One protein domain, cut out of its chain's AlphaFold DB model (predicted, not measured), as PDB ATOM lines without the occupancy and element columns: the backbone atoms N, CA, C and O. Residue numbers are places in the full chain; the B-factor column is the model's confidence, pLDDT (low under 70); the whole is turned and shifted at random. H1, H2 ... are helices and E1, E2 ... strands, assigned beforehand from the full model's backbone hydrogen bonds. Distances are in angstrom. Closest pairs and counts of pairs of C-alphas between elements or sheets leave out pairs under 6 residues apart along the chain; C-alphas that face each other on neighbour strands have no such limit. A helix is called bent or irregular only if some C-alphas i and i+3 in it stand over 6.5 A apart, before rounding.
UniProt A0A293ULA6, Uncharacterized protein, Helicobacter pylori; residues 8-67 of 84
ATOM      1  N   VAL A   8      -3.583 -17.579  83.629       70.31
ATOM      2  CA  VAL A   8      -4.073 -18.489  82.593       70.31
ATOM      3  C   VAL A   8      -3.038 -18.618  81.484       70.31
ATOM      4  O   VAL A   8      -2.293 -17.669  81.215       70.31
ATOM      5  N   SER A   9      -2.983 -19.793  80.865       72.94
ATOM      6  CA  SER A   9      -2.081 -20.063  79.748       72.94
ATOM      7  C   SER A   9      -2.471 -19.255  78.514       72.94
ATOM      8  O   SER A   9      -3.660 -19.031  78.260       72.94
ATOM      9  N   GLU A  10      -1.468 -18.836  77.740       80.19
ATOM     10  CA  GLU A  10      -1.694 -18.220  76.435       80.19
ATOM     11  C   GLU A  10      -2.127 -19.283  75.420       80.19
ATOM     12  O   GLU A  10      -1.460 -20.316  75.304       80.19
ATOM     13  N   PRO A  11      -3.246 -19.073  74.705       83.31
ATOM     14  CA  PRO A  11      -3.673 -19.996  73.666       83.31
ATOM     15  C   PRO A  11      -2.620 -20.037  72.548       83.31
ATOM     16  O   PRO A  11      -2.136 -18.999  72.093       83.31
ATOM     17  N   PHE A  12      -2.263 -21.242  72.097       81.75
ATOM     18  CA  PHE A  12      -1.267 -21.468  71.044       81.75
ATOM     19  C   PHE A  12      -1.545 -20.637  69.779       81.75
ATOM     20  O   PHE A  12      -0.621 -20.057  69.222       81.75
ATOM     21  N   THR A  13      -2.811 -20.478  69.389       82.69
ATOM     22  CA  THR A  13      -3.249 -19.663  68.240       82.69
ATOM     23  C   THR A  13      -2.944 -18.167  68.379       82.69
ATOM     24  O   THR A  13      -2.843 -17.468  67.375       82.69
ATOM     25  N   GLU A  14      -2.770 -17.645  69.598       84.12
ATOM     26  CA  GLU A  14      -2.325 -16.260  69.820       84.12
ATOM     27  C   GLU A  14      -0.795 -16.127  69.818       84.12
ATOM     28  O   GLU A  14      -0.262 -15.044  69.545       84.12
ATOM     29  N   VAL A  15      -0.086 -17.222  70.114       82.75
ATOM     30  CA  VAL A  15       1.381 -17.295  70.148       82.75
ATOM     31  C   VAL A  15       1.954 -17.575  68.761       82.75
ATOM     32  O   VAL A  15       2.937 -16.943  68.377       82.75
ATOM     33  N   GLU A  16       1.331 -18.469  67.995       83.88
ATOM     34  CA  GLU A  16       1.787 -18.926  66.679       83.88
ATOM     35  C   GLU A  16       2.120 -17.767  65.716       83.88
ATOM     36  O   GLU A  16       3.237 -17.742  65.196       83.88
ATOM     37  N   PRO A  17       1.276 -16.724  65.541       84.00
ATOM     38  CA  PRO A  17       1.573 -15.621  64.621       84.00
ATOM     39  C   PRO A  17       2.781 -14.771  65.043       84.00
ATOM     40  O   PRO A  17       3.296 -13.962  64.267       84.00
ATOM     41  N   ARG A  18       3.218 -14.898  66.302       83.56
ATOM     42  CA  ARG A  18       4.363 -14.168  66.864       83.56
ATOM     43  C   ARG A  18       5.678 -14.910  66.649       83.56
ATOM     44  O   ARG A  18       6.734 -14.319  66.877       83.56
ATOM     45  N   ILE A  19       5.625 -16.165  66.208       83.94
ATOM     46  CA  ILE A  19       6.792 -16.952  65.823       83.94
ATOM     47  C   ILE A  19       7.317 -16.374  64.503       83.94
ATOM     48  O   ILE A  19       6.662 -16.432  63.466       83.94
ATOM     49  N   LYS A  20       8.485 -15.725  64.557       82.12
ATOM     50  CA  LYS A  20       9.075 -14.991  63.426       82.12
ATOM     51  C   LYS A  20      10.394 -15.610  62.968       82.12
ATOM     52  O   LYS A  20      11.057 -16.311  63.726       82.12
ATOM     53  N   SER A  21      10.790 -15.231  61.750       71.69
ATOM     54  CA  SER A  21      12.129 -15.402  61.172       71.69
ATOM     55  C   SER A  21      12.662 -16.836  61.284       71.69
ATOM     56  O   SER A  21      12.157 -17.698  60.576       71.69
ATOM     57  N   ASN A  22      13.631 -17.101  62.160       73.38
ATOM     58  CA  ASN A  22      14.314 -18.392  62.288       73.38
ATOM     59  C   ASN A  22      13.415 -19.540  62.768       73.38
ATOM     60  O   ASN A  22      13.598 -20.672  62.349       73.38
ATOM     61  N   LYS A  23      12.413 -19.255  63.605       80.44
ATOM     62  CA  LYS A  23      11.513 -20.288  64.145       80.44
ATOM     63  C   LYS A  23      10.295 -20.566  63.266       80.44
ATOM     64  O   LYS A  23       9.493 -21.436  63.583       80.44
ATOM     65  N   LYS A  24      10.108 -19.793  62.190       85.56
ATOM     66  CA  LYS A  24       8.982 -19.996  61.272       85.56
ATOM     67  C   LYS A  24       9.172 -21.273  60.457       85.56
ATOM     68  O   LYS A  24       8.224 -22.021  60.286       85.56
ATOM     69  N   GLU A  25      10.388 -21.508  59.981       86.88
ATOM     70  CA  GLU A  25      10.729 -22.705  59.211       86.88
ATOM     71  C   GLU A  25      10.628 -23.960  60.092       86.88
ATOM     72  O   GLU A  25       9.953 -24.911  59.718       86.88
ATOM     73  N   GLU A  26      11.134 -23.891  61.330       87.19
ATOM     74  CA  GLU A  26      10.942 -24.941  62.344       87.19
ATOM     75  C   GLU A  26       9.460 -25.223  62.640       87.19
ATOM     76  O   GLU A  26       9.084 -26.374  62.835       87.19
ATOM     77  N   LEU A  27       8.603 -24.195  62.671       88.00
ATOM     78  CA  LEU A  27       7.163 -24.374  62.865       88.00
ATOM     79  C   LEU A  27       6.512 -25.095  61.674       88.00
ATOM     80  O   LEU A  27       5.652 -25.946  61.888       88.00
ATOM     81  N   GLU A  28       6.889 -24.758  60.440       89.25
ATOM     82  CA  GLU A  28       6.362 -25.433  59.246       89.25
ATOM     83  C   GLU A  28       6.858 -26.883  59.154       89.25
ATOM     84  O   GLU A  28       6.051 -27.787  58.944       89.25
ATOM     85  N   GLU A  29       8.139 -27.144  59.437       89.38
ATOM     86  CA  GLU A  29       8.659 -28.514  59.550       89.38
ATOM     87  C   GLU A  29       7.954 -29.313  60.652       89.38
ATOM     88  O   GLU A  29       7.642 -30.495  60.480       89.38
ATOM     89  N   TYR A  30       7.686 -28.681  61.796       86.00
ATOM     90  CA  TYR A  30       6.960 -29.305  62.892       86.00
ATOM     91  C   TYR A  30       5.521 -29.667  62.489       86.00
ATOM     92  O   TYR A  30       5.063 -30.761  62.821       86.00
ATOM     93  N   LYS A  31       4.825 -28.799  61.739       89.44
ATOM     94  CA  LYS A  31       3.486 -29.080  61.186       89.44
ATOM     95  C   LYS A  31       3.505 -30.256  60.214       89.44
ATOM     96  O   LYS A  31       2.605 -31.091  60.263       89.44
ATOM     97  N   GLU A  32       4.513 -30.321  59.346       89.75
ATOM     98  CA  GLU A  32       4.648 -31.388  58.352       89.75
ATOM     99  C   GLU A  32       4.943 -32.742  59.010       89.75
ATOM    100  O   GLU A  32       4.326 -33.750  58.662       89.75
ATOM    101  N   LYS A  33       5.841 -32.766  60.004       91.94
ATOM    102  CA  LYS A  33       6.212 -33.992  60.728       91.94
ATOM    103  C   LYS A  33       5.127 -34.447  61.712       91.94
ATOM    104  O   LYS A  33       4.921 -35.649  61.855       91.94
ATOM    105  N   ASN A  34       4.411 -33.517  62.353       89.00
ATOM    106  CA  ASN A  34       3.471 -33.800  63.449       89.00
ATOM    107  C   ASN A  34       2.070 -33.184  63.236       89.00
ATOM    108  O   ASN A  34       1.573 -32.457  64.104       89.00
ATOM    109  N   PRO A  35       1.368 -33.481  62.126       88.94
ATOM    110  CA  PRO A  35       0.105 -32.817  61.795       88.94
ATOM    111  C   PRO A  35      -0.998 -33.065  62.837       88.94
ATOM    112  O   PRO A  35      -1.758 -32.154  63.162       88.94
ATOM    113  N   LYS A  36      -1.056 -34.275  63.416       91.31
ATOM    114  CA  LYS A  36      -2.037 -34.633  64.457       91.31
ATOM    115  C   LYS A  36      -1.789 -33.899  65.775       91.31
ATOM    116  O   LYS A  36      -2.729 -33.410  66.394       91.31
ATOM    117  N   GLU A  37      -0.530 -33.811  66.201       87.81
ATOM    118  CA  GLU A  37      -0.170 -33.120  67.445       87.81
ATOM    119  C   GLU A  37      -0.406 -31.609  67.312       87.81
ATOM    120  O   GLU A  37      -0.912 -30.957  68.230       87.81
ATOM    121  N   TYR A  38      -0.105 -31.051  66.137       87.88
ATOM    122  CA  TYR A  38      -0.411 -29.666  65.810       87.88
ATOM    123  C   TYR A  38      -1.920 -29.380  65.873       87.88
ATOM    124  O   TYR A  38      -2.334 -28.421  66.529       87.88
ATOM    125  N   GLU A  39      -2.756 -30.223  65.257       89.56
ATOM    126  CA  GLU A  39      -4.216 -30.091  65.317       89.56
ATOM    127  C   GLU A  39      -4.736 -30.145  66.763       89.56
ATOM    128  O   GLU A  39      -5.561 -29.322  67.168       89.56
ATOM    129  N   GLU A  40      -4.208 -31.054  67.584       89.00
ATOM    130  CA  GLU A  40      -4.568 -31.147  68.999       89.00
ATOM    131  C   GLU A  40      -4.182 -29.875  69.777       89.00
ATOM    132  O   GLU A  40      -4.973 -29.381  70.590       89.00
ATOM    133  N   LYS A  41      -3.002 -29.296  69.506       85.69
ATOM    134  CA  LYS A  41      -2.565 -28.016  70.093       85.69
ATOM    135  C   LYS A  41      -3.488 -26.866  69.694       85.69
ATOM    136  O   LYS A  41      -3.864 -26.067  70.557       85.69
ATOM    137  N   VAL A  42      -3.909 -26.801  68.430       86.44
ATOM    138  CA  VAL A  42      -4.875 -25.801  67.943       86.44
ATOM    139  C   VAL A  42      -6.248 -25.987  68.603       86.44
ATOM    140  O   VAL A  42      -6.832 -25.018  69.090       86.44
ATOM    141  N   ASN A  43      -6.741 -27.220  68.724       88.75
ATOM    142  CA  ASN A  43      -8.027 -27.499  69.371       88.75
ATOM    143  C   ASN A  43      -8.017 -27.148  70.869       88.75
ATOM    144  O   ASN A  43      -8.927 -26.471  71.359       88.75
ATOM    145  N   LYS A  44      -6.959 -27.523  71.602       87.62
ATOM    146  CA  LYS A  44      -6.769 -27.127  73.011       87.62
ATOM    147  C   LYS A  44      -6.695 -25.607  73.169       87.62
ATOM    148  O   LYS A  44      -7.218 -25.068  74.145       87.62
ATOM    149  N   SER A  45      -6.103 -24.915  72.195       85.88
ATOM    150  CA  SER A  45      -6.050 -23.452  72.148       85.88
ATOM    151  C   SER A  45      -7.443 -22.819  72.159       85.88
ATOM    152  O   SER A  45      -7.693 -21.909  72.949       85.88
ATOM    153  N   GLY A  46      -8.369 -23.335  71.344       84.75
ATOM    154  CA  GLY A  46      -9.755 -22.861  71.309       84.75
ATOM    155  C   GLY A  46     -10.460 -23.014  72.659       84.75
ATOM    156  O   GLY A  46     -11.083 -22.072  73.144       84.75
ATOM    157  N   ILE A  47     -10.280 -24.162  73.321       85.00
ATOM    158  CA  ILE A  47     -10.857 -24.431  74.649       85.00
ATOM    159  C   ILE A  47     -10.322 -23.440  75.695       85.00
ATOM    160  O   ILE A  47     -11.101 -22.869  76.460       85.00
ATOM    161  N   ILE A  48      -9.006 -23.193  75.712       85.00
ATOM    162  CA  ILE A  48      -8.369 -22.229  76.627       85.00
ATOM    163  C   ILE A  48      -8.872 -20.810  76.355       85.00
ATOM    164  O   ILE A  48      -9.181 -20.072  77.291       85.00
ATOM    165  N   GLN A  49      -8.997 -20.426  75.085       82.25
ATOM    166  CA  GLN A  49      -9.488 -19.106  74.704       82.25
ATOM    167  C   GLN A  49     -10.937 -18.894  75.165       82.25
ATOM    168  O   GLN A  49     -11.243 -17.868  75.778       82.25
ATOM    169  N   SER A  50     -11.812 -19.883  74.955       86.12
ATOM    170  CA  SER A  50     -13.195 -19.852  75.445       86.12
ATOM    171  C   SER A  50     -13.269 -19.804  76.973       86.12
ATOM    172  O   SER A  50     -14.031 -19.006  77.520       86.12
ATOM    173  N   PHE A  51     -12.452 -20.596  77.674       84.81
ATOM    174  CA  PHE A  51     -12.388 -20.583  79.137       84.81
ATOM    175  C   PHE A  51     -11.942 -19.219  79.682       84.81
ATOM    176  O   PHE A  51     -12.600 -18.648  80.554       84.81
ATOM    177  N   ASN A  52     -10.871 -18.649  79.125       81.19
ATOM    178  CA  ASN A  52     -10.368 -17.330  79.505       81.19
ATOM    179  C   ASN A  52     -11.433 -16.247  79.276       81.19
ATOM    180  O   ASN A  52     -11.651 -15.393  80.138       81.19
ATOM    181  N   HIS A  53     -12.140 -16.304  78.146       83.31
ATOM    182  CA  HIS A  53     -13.227 -15.374  77.855       83.31
ATOM    183  C   HIS A  53     -14.366 -15.483  78.878       83.31
ATOM    184  O   HIS A  53     -14.789 -14.467  79.434       83.31
ATOM    185  N   ALA A  54     -14.806 -16.705  79.192       86.38
ATOM    186  CA  ALA A  54     -15.883 -16.954  80.147       86.38
ATOM    187  C   ALA A  54     -15.542 -16.449  81.560       86.38
ATOM    188  O   ALA A  54     -16.356 -15.773  82.191       86.38
ATOM    189  N   ILE A  55     -14.321 -16.698  82.045       80.19
ATOM    190  CA  ILE A  55     -13.882 -16.225  83.366       80.19
ATOM    191  C   ILE A  55     -13.806 -14.694  83.414       80.19
ATOM    192  O   ILE A  55     -14.230 -14.094  84.409       80.19
ATOM    193  N   ALA A  56     -13.292 -14.057  82.357       77.25
ATOM    194  CA  ALA A  56     -13.231 -12.600  82.264       77.25
ATOM    195  C   ALA A  56     -14.636 -11.973  82.273       77.25
ATOM    196  O   ALA A  56     -14.863 -11.005  83.001       77.25
ATOM    197  N   GLN A  57     -15.584 -12.556  81.526       78.44
ATOM    198  CA  GLN A  57     -16.984 -12.124  81.499       78.44
ATOM    199  C   GLN A  57     -17.672 -12.298  82.858       78.44
ATOM    200  O   GLN A  57     -18.252 -11.342  83.371       78.44
ATOM    201  N   GLN A  58     -17.577 -13.485  83.467       77.06
ATOM    202  CA  GLN A  58     -18.259 -13.795  84.727       77.06
ATOM    203  C   GLN A  58     -17.785 -12.907  85.882       77.06
ATOM    204  O   GLN A  58     -18.581 -12.511  86.730       77.06
ATOM    205  N   ASN A  59     -16.489 -12.596  85.930       74.12
ATOM    206  CA  ASN A  59     -15.897 -11.891  87.065       74.12
ATOM    207  C   ASN A  59     -15.685 -10.389  86.808       74.12
ATOM    208  O   ASN A  59     -15.228  -9.689  87.707       74.12
ATOM    209  N   GLN A  60     -15.988  -9.883  85.605       71.12
ATOM    210  CA  GLN A  60     -15.678  -8.508  85.170       71.12
ATOM    211  C   GLN A  60     -14.207  -8.111  85.422       71.12
ATOM    212  O   GLN A  60     -13.884  -6.949  85.682       71.12
ATOM    213  N   VAL A  61     -13.292  -9.083  85.372       68.06
ATOM    214  CA  VAL A  61     -11.864  -8.882  85.650       68.06
ATOM    215  C   VAL A  61     -11.043  -8.914  84.370       68.06
ATOM    216  O   VAL A  61     -11.318  -9.671  83.442       68.06
ATOM    217  N   LYS A  62      -9.960  -8.131  84.351       64.62
ATOM    218  CA  LYS A  62      -8.904  -8.283  83.346       64.62
ATOM    219  C   LYS A  62      -8.008  -9.456  83.745       64.62
ATOM    220  O   LYS A  62      -7.341  -9.393  84.779       64.62
ATOM    221  N   LEU A  63      -7.988 -10.505  82.927       64.44
ATOM    222  CA  LEU A  63      -7.070 -11.632  83.089       64.44
ATOM    223  C   LEU A  63      -5.652 -11.241  82.666       64.44
ATOM    224  O   LEU A  63      -5.463 -10.499  81.701       64.44
ATOM    225  N   ARG A  64      -4.650 -11.750  83.388       65.00
ATOM    226  CA  ARG A  64      -3.251 -11.698  82.954       65.00
ATOM    227  C   ARG A  64      -2.892 -13.058  82.380       65.00
ATOM    228  O   ARG A  64      -2.808 -14.042  83.109       65.00
ATOM    229  N   VAL A  65      -2.707 -13.088  81.070       61.94
ATOM    230  CA  VAL A  65      -2.291 -14.283  80.342       61.94
ATOM    231  C   VAL A  65      -0.769 -14.404  80.456       61.94
ATOM    232  O   VAL A  65      -0.047 -13.436  80.203       61.94
ATOM    233  N   GLY A  66      -0.281 -15.554  80.918       62.31
ATOM    234  CA  GLY A  66       1.152 -15.818  81.031       62.31
ATOM    235  C   GLY A  66       1.754 -16.085  79.655       62.31
ATOM    236  O   GLY A  66       1.250 -16.942  78.936       62.31
ATOM    237  N   ARG A  67       2.832 -15.376  79.292       56.88
ATOM    238  CA  ARG A  67       3.568 -15.635  78.045       56.88
ATOM    239  C   ARG A  67       4.175 -17.033  78.085       56.88
ATOM    240  O   ARG A  67       4.990 -17.315  78.960       56.88
TER     241      ARG A  67
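What this domain is: This is residues 8 to 67 of the 84 residues of an uncharacterized protein of Helicobacter pylori (UniProt A0A293ULA6). What shape is this? It is a flat, open frame: the long helix H3 makes one long side, H2 forms a corner with its beginning, and the small H1 packs on H3 with its residue 12. After H3 the backbone folds back to the short strand E1, whose residues 65 to 66 pair with residues 8 to 9. How large and of what make-up? The printed part has 60 residues, mostly helix, in the order H1, H2, H3, E1; it is loose, with a radius of gyration of the C-alphas of 13.8 A, and spans 40 by 24 by 12 A.

How they stand to each other: What does the first helix meet? H1, residues 12 to 18, touches H3, residues 35 to 59, with residues 41 to 46 of H3 alone, about perpendicular at 77 degrees; the closest C-alphas, of Phe 12 and Ser 45, are 5.3 A apart. How does H2 stand? H2, residues 22 to 33, is close to H3 but not clearly touching, at a steep tilt of 67 degrees, opposite ways; the closest C-alphas, of Lys 31 and Tyr 38, are 6.1 A apart. And E1? E1, residues 64 to 66, pairs with no named strand; residues 8 to 9 pair parallel with its residues 65 to 66. Are the helices' backbones whole? Every O i to N i+4 pair is within hydrogen-bond range in H3, 7 of 8 in H2 and 1 of 3 in H1, where 2 of 4 O i to N i+3 pairs are.

Where its parts are: Where does H1 begin? C-alpha 12 is at (-1.267, -21.468, 71.044); H1 is irregular, but only just, with C-alphas 14 and 17 6.53 A apart. How long are H2 and H3? They measure 17.6 A and 36.5 A, H3 ending with C-alpha 59 at (-15.897, -11.891, 87.065).

The domain as a whole: What is farthest apart? The C-alphas of Lys 33 and Gln 60, at 41.5 A. Where is confidence low? Residues 61 to 67 are under 70; the printed part has no cut.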